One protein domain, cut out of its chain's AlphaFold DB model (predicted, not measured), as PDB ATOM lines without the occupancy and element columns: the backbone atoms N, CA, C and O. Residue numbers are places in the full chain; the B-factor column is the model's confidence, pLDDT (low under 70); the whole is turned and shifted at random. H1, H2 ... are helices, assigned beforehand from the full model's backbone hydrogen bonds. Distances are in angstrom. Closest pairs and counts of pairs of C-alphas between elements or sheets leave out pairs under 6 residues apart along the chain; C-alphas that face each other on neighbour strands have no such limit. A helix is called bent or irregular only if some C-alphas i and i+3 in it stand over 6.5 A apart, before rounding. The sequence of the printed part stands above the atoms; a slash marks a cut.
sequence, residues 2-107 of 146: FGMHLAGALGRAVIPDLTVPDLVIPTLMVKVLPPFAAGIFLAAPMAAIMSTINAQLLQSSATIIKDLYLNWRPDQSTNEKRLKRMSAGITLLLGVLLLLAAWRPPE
ATOM      1  N   PHE A   2     151.740 124.736 148.127       61.38
ATOM      2  CA  PHE A   2     151.632 123.311 147.753       61.38
ATOM      3  C   PHE A   2     150.267 122.894 147.164       61.38
ATOM      4  O   PHE A   2     150.223 122.297 146.096       61.38
ATOM      5  N   GLY A   3     149.148 123.280 147.793       64.06
ATOM      6  CA  GLY A   3     147.807 122.897 147.324       64.06
ATOM      7  C   GLY A   3     147.435 123.417 145.928       64.06
ATOM      8  O   GLY A   3     146.722 122.737 145.203       64.06
ATOM      9  N   MET A   4     147.959 124.578 145.516       67.94
ATOM     10  CA  MET A   4     147.659 125.176 144.208       67.94
ATOM     11  C   MET A   4     148.442 124.482 143.081       67.94
ATOM     12  O   MET A   4     147.889 124.211 142.019       67.94
ATOM     13  N   HIS A   5     149.697 124.094 143.342       70.88
ATOM     14  CA  HIS A   5     150.491 123.281 142.413       70.88
ATOM     15  C   HIS A   5     149.976 121.840 142.321       70.88
ATOM     16  O   HIS A   5     149.907 121.286 141.225       70.88
ATOM     17  N   LEU A   6     149.558 121.249 143.447       67.00
ATOM     18  CA  LEU A   6     148.980 119.906 143.475       67.00
ATOM     19  C   LEU A   6     147.633 119.863 142.738       67.00
ATOM     20  O   LEU A   6     147.400 118.953 141.951       67.00
ATOM     21  N   ALA A   7     146.778 120.872 142.933       66.12
ATOM     22  CA  ALA A   7     145.524 121.011 142.194       66.12
ATOM     23  C   ALA A   7     145.757 121.184 140.684       66.12
ATOM     24  O   ALA A   7     145.013 120.617 139.891       66.12
ATOM     25  N   GLY A   8     146.817 121.894 140.274       67.00
ATOM     26  CA  GLY A   8     147.229 121.984 138.871       67.00
ATOM     27  C   GLY A   8     147.705 120.645 138.291       67.00
ATOM     28  O   GLY A   8     147.278 120.251 137.206       67.00
ATOM     29  N   ALA A   9     148.545 119.913 139.030       69.00
ATOM     30  CA  ALA A   9     149.083 118.618 138.608       69.00
ATOM     31  C   ALA A   9     148.005 117.517 138.546       69.00
ATOM     32  O   ALA A   9     147.912 116.798 137.553       69.00
ATOM     33  N   LEU A  10     147.152 117.420 139.572       66.88
ATOM     34  CA  LEU A  10     146.024 116.481 139.620       66.88
ATOM     35  C   LEU A  10     144.891 116.901 138.672       66.88
ATOM     36  O   LEU A  10     144.191 116.054 138.123       66.88
ATOM     37  N   GLY A  11     144.749 118.202 138.419       62.75
ATOM     38  CA  GLY A  11     143.775 118.753 137.486       62.75
ATOM     39  C   GLY A  11     143.924 118.232 136.066       62.75
ATOM     40  O   GLY A  11     142.931 117.898 135.420       62.75
ATOM     41  N   ARG A  12     145.171 118.067 135.616       61.53
ATOM     42  CA  ARG A  12     145.495 117.496 134.304       61.53
ATOM     43  C   ARG A  12     145.140 116.008 134.189       61.53
ATOM     44  O   ARG A  12     144.869 115.541 133.090       61.53
ATOM     45  N   ALA A  13     145.099 115.277 135.307       61.12
ATOM     46  CA  ALA A  13     144.665 113.877 135.336       61.12
ATOM     47  C   ALA A  13     143.132 113.728 135.241       61.12
ATOM     48  O   ALA A  13     142.646 112.718 134.744       61.12
ATOM     49  N   VAL A  14     142.370 114.733 135.692       60.84
ATOM     50  CA  VAL A  14     140.892 114.743 135.660       60.84
ATOM     51  C   VAL A  14     140.346 115.425 134.395       60.84
ATOM     52  O   VAL A  14     139.242 115.111 133.941       60.84
ATOM     53  N   ILE A  15     141.098 116.364 133.808       61.72
ATOM     54  CA  ILE A  15     140.727 117.082 132.581       61.72
ATOM     55  C   ILE A  15     141.937 117.127 131.624       61.72
ATOM     56  O   ILE A  15     142.715 118.082 131.663       61.72
ATOM     57  N   PRO A  16     142.114 116.104 130.768       56.88
ATOM     58  CA  PRO A  16     143.298 115.986 129.913       56.88
ATOM     59  C   PRO A  16     143.365 117.010 128.761       56.88
ATOM     60  O   PRO A  16     144.454 117.258 128.257       56.88
ATOM     61  N   ASP A  17     142.244 117.648 128.394       58.12
ATOM     62  CA  ASP A  17     142.125 118.577 127.248       58.12
ATOM     63  C   ASP A  17     142.290 120.076 127.589       58.12
ATOM     64  O   ASP A  17     141.971 120.950 126.779       58.12
ATOM     65  N   LEU A  18     142.767 120.430 128.791       57.09
ATOM     66  CA  LEU A  18     142.914 121.845 129.151       57.09
ATOM     67  C   LEU A  18     144.148 122.484 128.488       57.09
ATOM     68  O   LEU A  18     145.285 122.277 128.910       57.09
ATOM     69  N   THR A  19     143.903 123.311 127.472       59.94
ATOM     70  CA  THR A  19     144.916 124.101 126.746       59.94
ATOM     71  C   THR A  19     145.355 125.360 127.499       59.94
ATOM     72  O   THR A  19     146.478 125.812 127.304       59.94
ATOM     73  N   VAL A  20     144.514 125.901 128.393       64.69
ATOM     74  CA  VAL A  20     144.801 127.117 129.180       64.69
ATOM     75  C   VAL A  20     144.933 126.768 130.672       64.69
ATOM     76  O   VAL A  20     143.924 126.458 131.314       64.69
ATOM     77  N   PRO A  21     146.146 126.835 131.258       63.94
ATOM     78  CA  PRO A  21     146.399 126.489 132.663       63.94
ATOM     79  C   PRO A  21     145.605 127.324 133.680       63.94
ATOM     80  O   PRO A  21     145.264 126.829 134.754       63.94
ATOM     81  N   ASP A  22     145.264 128.567 133.337       68.88
ATOM     82  CA  ASP A  22     144.540 129.489 134.223       68.88
ATOM     83  C   ASP A  22     143.086 129.040 134.499       68.88
ATOM     84  O   ASP A  22     142.483 129.419 135.505       68.88
ATOM     85  N   LEU A  23     142.520 128.173 133.650       73.50
ATOM     86  CA  LEU A  23     141.146 127.673 133.787       73.50
ATOM     87  C   LEU A  23     141.040 126.386 134.618       73.50
ATOM     88  O   LEU A  23     139.927 125.919 134.875       73.50
ATOM     89  N   VAL A  24     142.160 125.807 135.063       72.25
ATOM     90  CA  VAL A  24     142.185 124.499 135.749       72.25
ATOM     91  C   VAL A  24     141.376 124.519 137.048       72.25
ATOM     92  O   VAL A  24     140.535 123.653 137.266       72.25
ATOM     93  N   ILE A  25     141.572 125.527 137.898       72.56
ATOM     94  CA  ILE A  25     140.863 125.638 139.183       72.56
ATOM     95  C   ILE A  25     139.339 125.773 138.988       72.56
ATOM     96  O   ILE A  25     138.606 124.955 139.548       72.56
ATOM     97  N   PRO A  26     138.817 126.741 138.206       73.12
ATOM     98  CA  PRO A  26     137.371 126.900 138.063       73.12
ATOM     99  C   PRO A  26     136.699 125.703 137.375       73.12
ATOM    100  O   PRO A  26     135.616 125.294 137.796       73.12
ATOM    101  N   THR A  27     137.342 125.087 136.378       74.31
ATOM    102  CA  THR A  27     136.781 123.910 135.686       74.31
ATOM    103  C   THR A  27     136.732 122.666 136.574       74.31
ATOM    104  O   THR A  27     135.745 121.927 136.532       74.31
ATOM    105  N   LEU A  28     137.736 122.454 137.431       73.19
ATOM    106  CA  LEU A  28     137.709 121.378 138.424       73.19
ATOM    107  C   LEU A  28     136.613 121.583 139.465       73.19
ATOM    108  O   LEU A  28     135.913 120.632 139.806       73.19
ATOM    109  N   MET A  29     136.435 122.810 139.958       71.75
ATOM    110  CA  MET A  29     135.427 123.088 140.983       71.75
ATOM    111  C   MET A  29     134.008 122.839 140.471       71.75
ATOM    112  O   MET A  29     133.216 122.222 141.176       71.75
ATOM    113  N   VAL A  30     133.698 123.231 139.231       77.50
ATOM    114  CA  VAL A  30     132.380 122.973 138.623       77.50
ATOM    115  C   VAL A  30     132.128 121.478 138.393       77.50
ATOM    116  O   VAL A  30     130.989 121.034 138.503       77.50
ATOM    117  N   LYS A  31     133.169 120.686 138.098       74.19
ATOM    118  CA  LYS A  31     133.033 119.229 137.912       74.19
ATOM    119  C   LYS A  31     132.906 118.445 139.220       74.19
ATOM    120  O   LYS A  31     132.267 117.398 139.219       74.19
ATOM    121  N   VAL A  32     133.559 118.892 140.292       77.69
ATOM    122  CA  VAL A  32     133.700 118.111 141.535       77.69
ATOM    123  C   VAL A  32     132.697 118.534 142.613       77.69
ATOM    124  O   VAL A  32     132.300 117.700 143.425       77.69
ATOM    125  N   LEU A  33     132.271 119.802 142.648       76.75
ATOM    126  CA  LEU A  33     131.356 120.305 143.678       76.75
ATOM    127  C   LEU A  33     129.892 120.329 143.199       76.75
ATOM    128  O   LEU A  33     129.624 120.561 142.021       76.75
ATOM    129  N   PRO A  34     128.919 120.185 144.119       81.88
ATOM    130  CA  PRO A  34     127.515 120.437 143.816       81.88
ATOM    131  C   PRO A  34     127.293 121.910 143.413       81.88
ATOM    132  O   PRO A  34     127.972 122.801 143.937       81.88
ATOM    133  N   PRO A  35     126.313 122.201 142.537       80.19
ATOM    134  CA  PRO A  35     126.184 123.492 141.850       80.19
ATOM    135  C   PRO A  35     126.078 124.699 142.793       80.19
ATOM    136  O   PRO A  35     126.650 125.751 142.518       80.19
ATOM    137  N   PHE A  36     125.412 124.543 143.942       85.19
ATOM    138  CA  PHE A  36     125.304 125.604 144.945       85.19
ATOM    139  C   PHE A  36     126.656 125.939 145.600       85.19
ATOM    140  O   PHE A  36     127.021 127.107 145.730       85.19
ATOM    141  N   ALA A  37     127.436 124.915 145.961       83.06
ATOM    142  CA  ALA A  37     128.748 125.094 146.578       83.06
ATOM    143  C   ALA A  37     129.787 125.608 145.568       83.06
ATOM    144  O   ALA A  37     130.598 126.465 145.916       83.06
ATOM    145  N   ALA A  38     129.728 125.145 144.315       82.31
ATOM    146  CA  ALA A  38     130.583 125.639 143.238       82.31
ATOM    147  C   ALA A  38     130.370 127.143 142.990       82.31
ATOM    148  O   ALA A  38     131.341 127.889 142.875       82.31
ATOM    149  N   GLY A  39     129.115 127.609 142.985       83.62
ATOM    150  CA  GLY A  39     128.789 129.029 142.829       83.62
ATOM    151  C   GLY A  39     129.357 129.907 143.948       83.62
ATOM    152  O   GLY A  39     130.022 130.904 143.668       83.62
ATOM    153  N   ILE A  40     129.164 129.512 145.213       88.19
ATOM    154  CA  ILE A  40     129.719 130.240 146.371       88.19
ATOM    155  C   ILE A  40     131.250 130.256 146.319       88.19
ATOM    156  O   ILE A  40     131.874 131.293 146.553       88.19
ATOM    157  N   PHE A  41     131.862 129.122 145.977       87.25
ATOM    158  CA  PHE A  41     133.312 129.013 145.900       87.25
ATOM    159  C   PHE A  41     133.901 129.907 144.807       87.25
ATOM    160  O   PHE A  41     134.901 130.567 145.058       87.25
ATOM    161  N   LEU A  42     133.284 129.973 143.623       86.81
ATOM    162  CA  LEU A  42     133.727 130.843 142.526       86.81
ATOM    163  C   LEU A  42     133.484 132.333 142.815       86.81
ATOM    164  O   LEU A  42     134.244 133.179 142.344       86.81
ATOM    165  N   ALA A  43     132.474 132.665 143.623       89.56
ATOM    166  CA  ALA A  43     132.213 134.041 144.036       89.56
ATOM    167  C   ALA A  43     133.325 134.610 144.940       89.56
ATOM    168  O   ALA A  43     133.636 135.797 144.848       89.56
ATOM    169  N   ALA A  44     133.963 133.782 145.773       89.31
ATOM    170  CA  ALA A  44     135.027 134.216 146.681       89.31
ATOM    171  C   ALA A  44     136.263 134.830 145.973       89.31
ATOM    172  O   ALA A  44     136.608 135.975 146.281       89.31
ATOM    173  N   PRO A  45     136.927 134.158 145.008       89.00
ATOM    174  CA  PRO A  45     138.041 134.750 144.272       89.00
ATOM    175  C   PRO A  45     137.591 135.918 143.390       89.00
ATOM    176  O   PRO A  45     138.338 136.882 143.254       89.00
ATOM    177  N   MET A  46     136.366 135.897 142.848       90.62
ATOM    178  CA  MET A  46     135.815 137.039 142.105       90.62
ATOM    179  C   MET A  46     135.696 138.289 142.983       90.62
ATOM    180  O   MET A  46     136.134 139.368 142.583       90.62
ATOM    181  N   ALA A  47     135.180 138.143 144.206       91.81
ATOM    182  CA  ALA A  47     135.098 139.235 145.170       91.81
ATOM    183  C   ALA A  47     136.491 139.764 145.561       91.81
ATOM    184  O   ALA A  47     136.691 140.978 145.640       91.81
ATOM    185  N   ALA A  48     137.468 138.871 145.751       91.06
ATOM    186  CA  ALA A  48     138.848 139.245 146.062       91.06
ATOM    187  C   ALA A  48     139.546 139.989 144.905       91.06
ATOM    188  O   ALA A  48     140.274 140.959 145.125       91.06
ATOM    189  N   ILE A  49     139.306 139.576 143.659       91.00
ATOM    190  CA  ILE A  49     139.836 140.268 142.477       91.00
ATOM    191  C   ILE A  49     139.190 141.652 142.350       91.00
ATOM    192  O   ILE A  49     139.895 142.636 142.136       91.00
ATOM    193  N   MET A  50     137.876 141.759 142.562       92.56
ATOM    194  CA  MET A  50     137.168 143.038 142.478       92.56
ATOM    195  C   MET A  50     137.664 144.053 143.522       92.56
ATOM    196  O   MET A  50     137.835 145.232 143.202       92.56
ATOM    197  N   SER A  51     137.954 143.612 144.752       92.38
ATOM    198  CA  SER A  51     138.517 144.495 145.785       92.38
ATOM    199  C   SER A  51     139.936 144.958 145.439       92.38
ATOM    200  O   SER A  51     140.268 146.128 145.640       92.38
ATOM    201  N   THR A  52     140.737 144.070 144.846       92.50
ATOM    202  CA  THR A  52     142.103 144.367 144.401       92.50
ATOM    203  C   THR A  52     142.106 145.377 143.254       92.50
ATOM    204  O   THR A  52     142.812 146.382 143.328       92.50
ATOM    205  N   ILE A  53     141.268 145.168 142.234       90.88
ATOM    206  CA  ILE A  53     141.135 146.085 141.091       90.88
ATOM    207  C   ILE A  53     140.695 147.470 141.565       90.88
ATOM    208  O   ILE A  53     141.272 148.473 141.151       90.88
ATOM    209  N   ASN A  54     139.704 147.544 142.458       90.69
ATOM    210  CA  ASN A  54     139.231 148.824 142.980       90.69
ATOM    211  C   ASN A  54     140.330 149.577 143.751       90.69
ATOM    212  O   ASN A  54     140.515 150.778 143.550       90.69
ATOM    213  N   ALA A  55     141.087 148.874 144.600       90.81
ATOM    214  CA  ALA A  55     142.196 149.472 145.336       90.81
ATOM    215  C   ALA A  55     143.303 149.974 144.394       90.81
ATOM    216  O   ALA A  55     143.766 151.103 144.549       90.81
ATOM    217  N   GLN A  56     143.678 149.177 143.390       91.19
ATOM    218  CA  GLN A  56     144.701 149.542 142.406       91.19
ATOM    219  C   GLN A  56     144.268 150.736 141.550       91.19
ATOM    220  O   GLN A  56     145.026 151.689 141.413       91.19
ATOM    221  N   LEU A  57     143.031 150.743 141.043       89.62
ATOM    222  CA  LEU A  57     142.478 151.866 140.281       89.62
ATOM    223  C   LEU A  57     142.464 153.164 141.093       89.62
ATOM    224  O   LEU A  57     142.865 154.219 140.594       89.62
ATOM    225  N   LEU A  58     142.020 153.090 142.352       87.94
ATOM    226  CA  LEU A  58     142.006 154.243 143.245       87.94
ATOM    227  C   LEU A  58     143.427 154.739 143.534       87.94
ATOM    228  O   LEU A  58     143.670 155.946 143.499       87.94
ATOM    229  N   GLN A  59     144.363 153.821 143.780       88.69
ATOM    230  CA  GLN A  59     145.762 154.154 144.019       88.69
ATOM    231  C   GLN A  59     146.401 154.807 142.788       88.69
ATOM    232  O   GLN A  59     146.972 155.887 142.917       88.69
ATOM    233  N   SER A  60     146.234 154.241 141.588       87.94
ATOM    234  CA  SER A  60     146.754 154.818 140.342       87.94
ATOM    235  C   SER A  60     146.173 156.204 140.057       87.94
ATOM    236  O   SER A  60     146.912 157.127 139.721       87.94
ATOM    237  N   SER A  61     144.862 156.385 140.247       85.62
ATOM    238  CA  SER A  61     144.200 157.687 140.101       85.62
ATOM    239  C   SER A  61     144.759 158.723 141.086       85.62
ATOM    240  O   SER A  61     145.049 159.860 140.706       85.62
ATOM    241  N   ALA A  62     144.983 158.324 142.343       84.25
ATOM    242  CA  ALA A  62     145.565 159.187 143.365       84.25
ATOM    243  C   ALA A  62     147.026 159.554 143.065       84.25
ATOM    244  O   ALA A  62     147.373 160.725 143.205       84.25
ATOM    245  N   THR A  63     147.850 158.601 142.623       86.00
ATOM    246  CA  THR A  63     149.238 158.825 142.178       86.00
ATOM    247  C   THR A  63     149.275 159.817 141.018       86.00
ATOM    248  O   THR A  63     149.996 160.802 141.082       86.00
ATOM    249  N   ILE A  64     148.431 159.658 139.993       84.12
ATOM    250  CA  ILE A  64     148.391 160.605 138.863       84.12
ATOM    251  C   ILE A  64     148.013 162.016 139.339       84.12
ATOM    252  O   ILE A  64     148.596 163.012 138.917       84.12
ATOM    253  N   ILE A  65     147.055 162.149 140.249       79.94
ATOM    254  CA  ILE A  65     146.641 163.475 140.721       79.94
ATOM    255  C   ILE A  65     147.686 164.107 141.640       79.94
ATOM    256  O   ILE A  65     148.001 165.289 141.499       79.94
ATOM    257  N   LYS A  66     148.200 163.355 142.607       76.19
ATOM    258  CA  LYS A  66     149.110 163.896 143.618       76.19
ATOM    259  C   LYS A  66     150.521 164.071 143.066       76.19
ATOM    260  O   LYS A  66     151.105 165.133 143.253       76.19
ATOM    261  N   ASP A  67     151.015 163.093 142.318       78.56
ATOM    262  CA  ASP A  67     152.414 163.060 141.893       78.56
ATOM    263  C   ASP A  67     152.626 163.754 140.542       78.56
ATOM    264  O   ASP A  67     153.697 164.313 140.308       78.56
ATOM    265  N   LEU A  68     151.611 163.782 139.662       74.25
ATOM    266  CA  LEU A  68     151.698 164.476 138.370       74.25
ATOM    267  C   LEU A  68     150.971 165.828 138.379       74.25
ATOM    268  O   LEU A  68     151.568 166.840 138.015       74.25
ATOM    269  N   TYR A  69     149.700 165.886 138.796       70.31
ATOM    270  CA  TYR A  69     148.916 167.130 138.698       70.31
ATOM    271  C   TYR A  69     149.296 168.177 139.758       70.31
ATOM    272  O   TYR A  69     149.554 169.328 139.403       70.31
ATOM    273  N   LEU A  70     149.373 167.803 141.040       70.25
ATOM    274  CA  LEU A  70     149.738 168.742 142.113       70.25
ATOM    275  C   LEU A  70     151.221 169.132 142.083       70.25
ATOM    276  O   LEU A  70     151.542 170.277 142.385       70.25
ATOM    277  N   ASN A  71     152.106 168.229 141.651       70.31
ATOM    278  CA  ASN A  71     153.523 168.541 141.453       70.31
ATOM    279  C   ASN A  71     153.740 169.567 140.321       70.31
ATOM    280  O   ASN A  71     154.612 170.426 140.414       70.31
ATOM    281  N   TRP A  72     152.919 169.527 139.262       64.25
ATOM    282  CA  TRP A  72     153.028 170.468 138.139       64.25
ATOM    283  C   TRP A  72     152.253 171.785 138.355       64.25
ATOM    284  O   TRP A  72     152.638 172.830 137.827       64.25
ATOM    285  N   ARG A  73     151.153 171.773 139.117       60.91
ATOM    286  CA  ARG A  73     150.303 172.952 139.393       60.91
ATOM    287  C   ARG A  73     149.939 173.021 140.892       60.91
ATOM    288  O   ARG A  73     148.790 172.734 141.243       60.91
ATOM    289  N   PRO A  74     150.868 173.441 141.771       62.53
ATOM    290  CA  PRO A  74     150.652 173.459 143.226       62.53
ATOM    291  C   PRO A  74     149.497 174.377 143.680       62.53
ATOM    292  O   PRO A  74     148.851 174.108 144.692       62.53
ATOM    293  N   ASP A  75     149.159 175.399 142.883       59.09
ATOM    294  CA  ASP A  75     148.092 176.380 143.157       59.09
ATOM    295  C   ASP A  75     146.648 175.836 143.101       59.09
ATOM    296  O   ASP A  75     145.705 176.545 143.444       59.09
ATOM    297  N   GLN A  76     146.417 174.595 142.654       57.25
ATOM    298  CA  GLN A  76     145.058 174.026 142.522       57.25
ATOM    299  C   GLN A  76     144.657 173.099 143.688       57.25
ATOM    300  O   GLN A  76     143.574 172.505 143.650       57.25
ATOM    301  N   SER A  77     145.487 172.983 144.732       58.22
ATOM    302  CA  SER A  77     145.238 172.112 145.898       58.22
ATOM    303  C   SER A  77     143.957 172.453 146.676       58.22
ATOM    304  O   SER A  77     143.370 171.581 147.311       58.22
ATOM    305  N   THR A  78     143.468 173.691 146.577       56.91
ATOM    306  CA  THR A  78     142.325 174.199 147.355       56.91
ATOM    307  C   THR A  78     140.956 173.717 146.854       56.91
ATOM    308  O   THR A  78     139.961 173.835 147.566       56.91
ATOM    309  N   ASN A  79     140.852 173.162 145.639       66.94
ATOM    310  CA  ASN A  79     139.552 172.835 145.038       66.94
ATOM    311  C   ASN A  79     139.239 171.329 145.073       66.94
ATOM    312  O   ASN A  79     139.216 170.647 144.042       66.94
ATOM    313  N   GLU A  80     138.943 170.808 146.268       68.56
ATOM    314  CA  GLU A  80     138.656 169.383 146.514       68.56
ATOM    315  C   GLU A  80     137.569 168.808 145.587       68.56
ATOM    316  O   GLU A  80     137.691 167.688 145.087       68.56
ATOM    317  N   LYS A  81     136.517 169.584 145.281       72.62
ATOM    318  CA  LYS A  81     135.427 169.156 144.380       72.62
ATOM    319  C   LYS A  81     135.895 168.950 142.938       72.62
ATOM    320  O   LYS A  81     135.303 168.142 142.216       72.62
ATOM    321  N   ARG A  82     136.902 169.703 142.490       71.00
ATOM    322  CA  ARG A  82     137.500 169.555 141.155       71.00
ATOM    323  C   ARG A  82     138.464 168.375 141.143       71.00
ATOM    324  O   ARG A  82     138.394 167.558 140.230       71.00
ATOM    325  N   LEU A  83     139.262 168.236 142.201       71.62
ATOM    326  CA  LEU A  83     140.210 167.139 142.375       71.62
ATOM    327  C   LEU A  83     139.504 165.775 142.409       71.62
ATOM    328  O   LEU A  83     139.905 164.840 141.719       71.62
ATOM    329  N   LYS A  84     138.376 165.686 143.121       75.00
ATOM    330  CA  LYS A  84     137.555 164.469 143.206       75.00
ATOM    331  C   LYS A  84     136.891 164.110 141.870       75.00
ATOM    332  O   LYS A  84     136.857 162.939 141.504       75.00
ATOM    333  N   ARG A  85     136.413 165.105 141.109       78.25
ATOM    334  CA  ARG A  85     135.867 164.896 139.752       78.25
ATOM    335  C   ARG A  85     136.939 164.473 138.752       78.25
ATOM    336  O   ARG A  85     136.683 163.594 137.939       78.25
ATOM    337  N   MET A  86     138.135 165.053 138.839       78.38
ATOM    338  CA  MET A  86     139.277 164.625 138.030       78.38
ATOM    339  C   MET A  86     139.695 163.196 138.372       78.38
ATOM    340  O   MET A  86     139.908 162.410 137.457       78.38
ATOM    341  N   SER A  87     139.722 162.831 139.658       77.31
ATOM    342  CA  SER A  87     140.013 161.456 140.084       77.31
ATOM    343  C   SER A  87     138.999 160.472 139.532       77.31
ATOM    344  O   SER A  87     139.388 159.473 138.939       77.31
ATOM    345  N   ALA A  88     137.707 160.786 139.644       81.69
ATOM    346  CA  ALA A  88     136.660 159.960 139.063       81.69
ATOM    347  C   ALA A  88     136.812 159.836 137.536       81.69
ATOM    348  O   ALA A  88     136.671 158.740 137.002       81.69
ATOM    349  N   GLY A  89     137.162 160.927 136.845       86.31
ATOM    350  CA  GLY A  89     137.423 160.923 135.405       86.31
ATOM    351  C   GLY A  89     138.618 160.051 135.011       86.31
ATOM    352  O   GLY A  89     138.497 159.246 134.095       86.31
ATOM    353  N   ILE A  90     139.743 160.156 135.722       84.88
ATOM    354  CA  ILE A  90     140.943 159.337 135.490       84.88
ATOM    355  C   ILE A  90     140.651 157.864 135.782       84.88
ATOM    356  O   ILE A  90     141.005 157.004 134.983       84.88
ATOM    357  N   THR A  91     139.959 157.568 136.883       85.94
ATOM    358  CA  THR A  91     139.551 156.201 137.230       85.94
ATOM    359  C   THR A  91     138.637 155.601 136.161       85.94
ATOM    360  O   THR A  91     138.829 154.450 135.779       85.94
ATOM    361  N   LEU A  92     137.681 156.376 135.634       88.31
ATOM    362  CA  LEU A  92     136.817 155.952 134.530       88.31
ATOM    363  C   LEU A  92     137.638 155.664 133.265       88.31
ATOM    364  O   LEU A  92     137.442 154.635 132.627       88.31
ATOM    365  N   LEU A  93     138.578 156.549 132.925       90.25
ATOM    366  CA  LEU A  93     139.430 156.420 131.742       90.25
ATOM    367  C   LEU A  93     140.332 155.180 131.837       90.25
ATOM    368  O   LEU A  93     140.389 154.387 130.898       90.25
ATOM    369  N   LEU A  94     140.964 154.962 132.995       88.50
ATOM    370  CA  LEU A  94     141.738 153.751 133.285       88.50
ATOM    371  C   LEU A  94     140.861 152.495 133.218       88.50
ATOM    372  O   LEU A  94     141.266 151.509 132.614       88.50
ATOM    373  N   GLY A  95     139.648 152.539 133.773       89.12
ATOM    374  CA  GLY A  95     138.687 151.438 133.686       89.12
ATOM    375  C   GLY A  95     138.323 151.083 132.242       89.12
ATOM    376  O   GLY A  95     138.360 149.913 131.872       89.12
ATOM    377  N   VAL A  96     138.043 152.079 131.397       91.50
ATOM    378  CA  VAL A  96     137.774 151.861 129.964       91.50
ATOM    379  C   VAL A  96     138.992 151.260 129.263       91.50
ATOM    380  O   VAL A  96     138.845 150.317 128.489       91.50
ATOM    381  N   LEU A  97     140.197 151.752 129.556       89.81
ATOM    382  CA  LEU A  97     141.424 151.219 128.967       89.81
ATOM    383  C   LEU A  97     141.666 149.756 129.372       89.81
ATOM    384  O   LEU A  97     142.041 148.944 128.527       89.81
ATOM    385  N   LEU A  98     141.393 149.406 130.631       88.81
ATOM    386  CA  LEU A  98     141.448 148.027 131.121       88.81
ATOM    387  C   LEU A  98     140.438 147.123 130.399       88.81
ATOM    388  O   LEU A  98     140.796 146.016 130.004       88.81
ATOM    389  N   LEU A  99     139.206 147.592 130.181       89.38
ATOM    390  CA  LEU A  99     138.191 146.841 129.428       89.38
ATOM    391  C   LEU A  99     138.607 146.617 127.968       89.38
ATOM    392  O   LEU A  99     138.410 145.528 127.433       89.38
ATOM    393  N   LEU A 100     139.216 147.624 127.335       90.00
ATOM    394  CA  LEU A 100     139.750 147.496 125.978       90.00
ATOM    395  C   LEU A 100     140.916 146.500 125.921       90.00
ATOM    396  O   LEU A 100     140.957 145.659 125.024       90.00
ATOM    397  N   ALA A 101     141.831 146.548 126.892       85.56
ATOM    398  CA  ALA A 101     142.935 145.594 126.994       85.56
ATOM    399  C   ALA A 101     142.435 144.156 127.224       85.56
ATOM    400  O   ALA A 101     142.973 143.210 126.650       85.56
ATOM    401  N   ALA A 102     141.359 143.990 127.999       85.38
ATOM    402  CA  ALA A 102     140.740 142.692 128.254       85.38
ATOM    403  C   ALA A 102     140.088 142.059 127.008       85.38
ATOM    404  O   ALA A 102     139.824 140.859 127.012       85.38
ATOM    405  N   TRP A 103     139.853 142.818 125.931       84.62
ATOM    406  CA  TRP A 103     139.264 142.291 124.692       84.62
ATOM    407  C   TRP A 103     140.201 141.338 123.935       84.62
ATOM    408  O   TRP A 103     139.755 140.471 123.182       84.62
ATOM    409  N   ARG A 104     141.517 141.498 124.109       80.00
ATOM    410  CA  ARG A 104     142.546 140.643 123.502       80.00
ATOM    411  C   ARG A 104     143.484 140.133 124.597       80.00
ATOM    412  O   ARG A 104     144.614 140.611 124.692       80.00
ATOM    413  N   PRO A 105     143.023 139.193 125.443       73.88
ATOM    414  CA  PRO A 105     143.861 138.668 126.505       73.88
ATOM    415  C   PRO A 105     145.055 137.908 125.899       73.88
ATOM    416  O   PRO A 105     144.879 137.195 124.906       73.88
ATOM    417  N   PRO A 106     146.268 138.054 126.460       72.62
ATOM    418  CA  PRO A 106     147.405 137.222 126.083       72.62
ATOM    419  C   PRO A 106     147.142 135.757 126.455       72.62
ATOM    420  O   PRO A 106     146.363 135.476 127.362       72.62
ATOM    421  N   GLU A 107     147.825 134.822 125.788       70.06
ATOM    422  CA  GLU A 107     147.587 133.376 125.954       70.06
ATOM    423  C   GLU A 107     147.794 132.868 127.394       70.06
ATOM    424  O   GLU A 107     147.221 131.849 127.770       70.06
TER     425      GLU A 107
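Overview. This is residues 2 to 107 of the 146 residues of the protein "Sodium/panthothenate symporter" of Klebsiella pneumoniae (UniProt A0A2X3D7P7). One very long helix, H3, makes the long axis, with a small head of two helices, H1 and H2, at its first end, and with H4 folded back across its other half after a turn at the far end. Between the head and the crossing with H4, residues 43 to 52 of H3 stand free. The printed part has 106 residues with four named helices, in the order H1, H2, H3, H4, and no named strand; the class is all helix. It is extended, with a radius of gyration of the C-alphas of 20.6 A and spans of 63 by 29 by 27 A.

Along the chain. H3, residues 35 to 72, measures 54.2 A from C-alpha 35 at (126.184, 123.492, 141.850) to C-alpha 72 at (153.028, 170.468, 138.139). It is neither bent nor irregular, but only just: C-alphas 67 and 70 are 6.3 A apart. H4, residues 80 to 102, measures 32.4 A and ends with C-alpha 102 at (140.740, 142.692, 128.254). H2, residues 21 to 32, measures 17.6 A and is irregular, with C-alphas 22 and 25 lying 7.3 A apart. H1, residues 2 to 14, measures 18.3 A and begins with C-alpha 2 at (151.632, 123.311, 147.753).

Arrangement. H3 touches H4 with residues 57 to 65 alone; the closest C-alphas are those of Ser 61 and Ser 87, 5.6 A apart. The two run opposite ways at a steep tilt of 52 degrees. H3 touches H2 with residues 38 to 42 alone, and H2 touches it with residues 26 to 30 alone; the closest C-alphas are those of Val 30 and Ala 38, 5.6 A apart. H2 and H3 form a helical hairpin, running opposite ways at a shallow tilt of 32 degrees, only just short of steep. H1 touches H2, with the C-alphas of Gly 11 and Val 24 closest at 6.2 A; they are about perpendicular, only just, at 73 degrees. The helix packing is mostly crossed, only just, with one of these three pairs at a shallow tilt. H1 is apart from H3 and H4, and H2 is apart from H4. In H4 every O i to N i+4 pair is within hydrogen-bond range; the figures are 8 of 9 in H1, 6 of 8 in H2 and 31 of 34 in H3.

Size, cuts and confidence. The outline is a rod; the C-alphas of Ala 13 and Asp 75, the two farthest apart, are 63.1 A apart. The printed part has no cut and no long link: H2 to H3 is a tight link of two residues, while H1 to H2 and H3 to H4 are short links. Residues 99 to 106, of which 99 to 102 belong to H4, also stand free. The mean pLDDT of the printed part is 77.1, and it is under 70 at residues 2 to 4, 6 to 22 and 72 to 80.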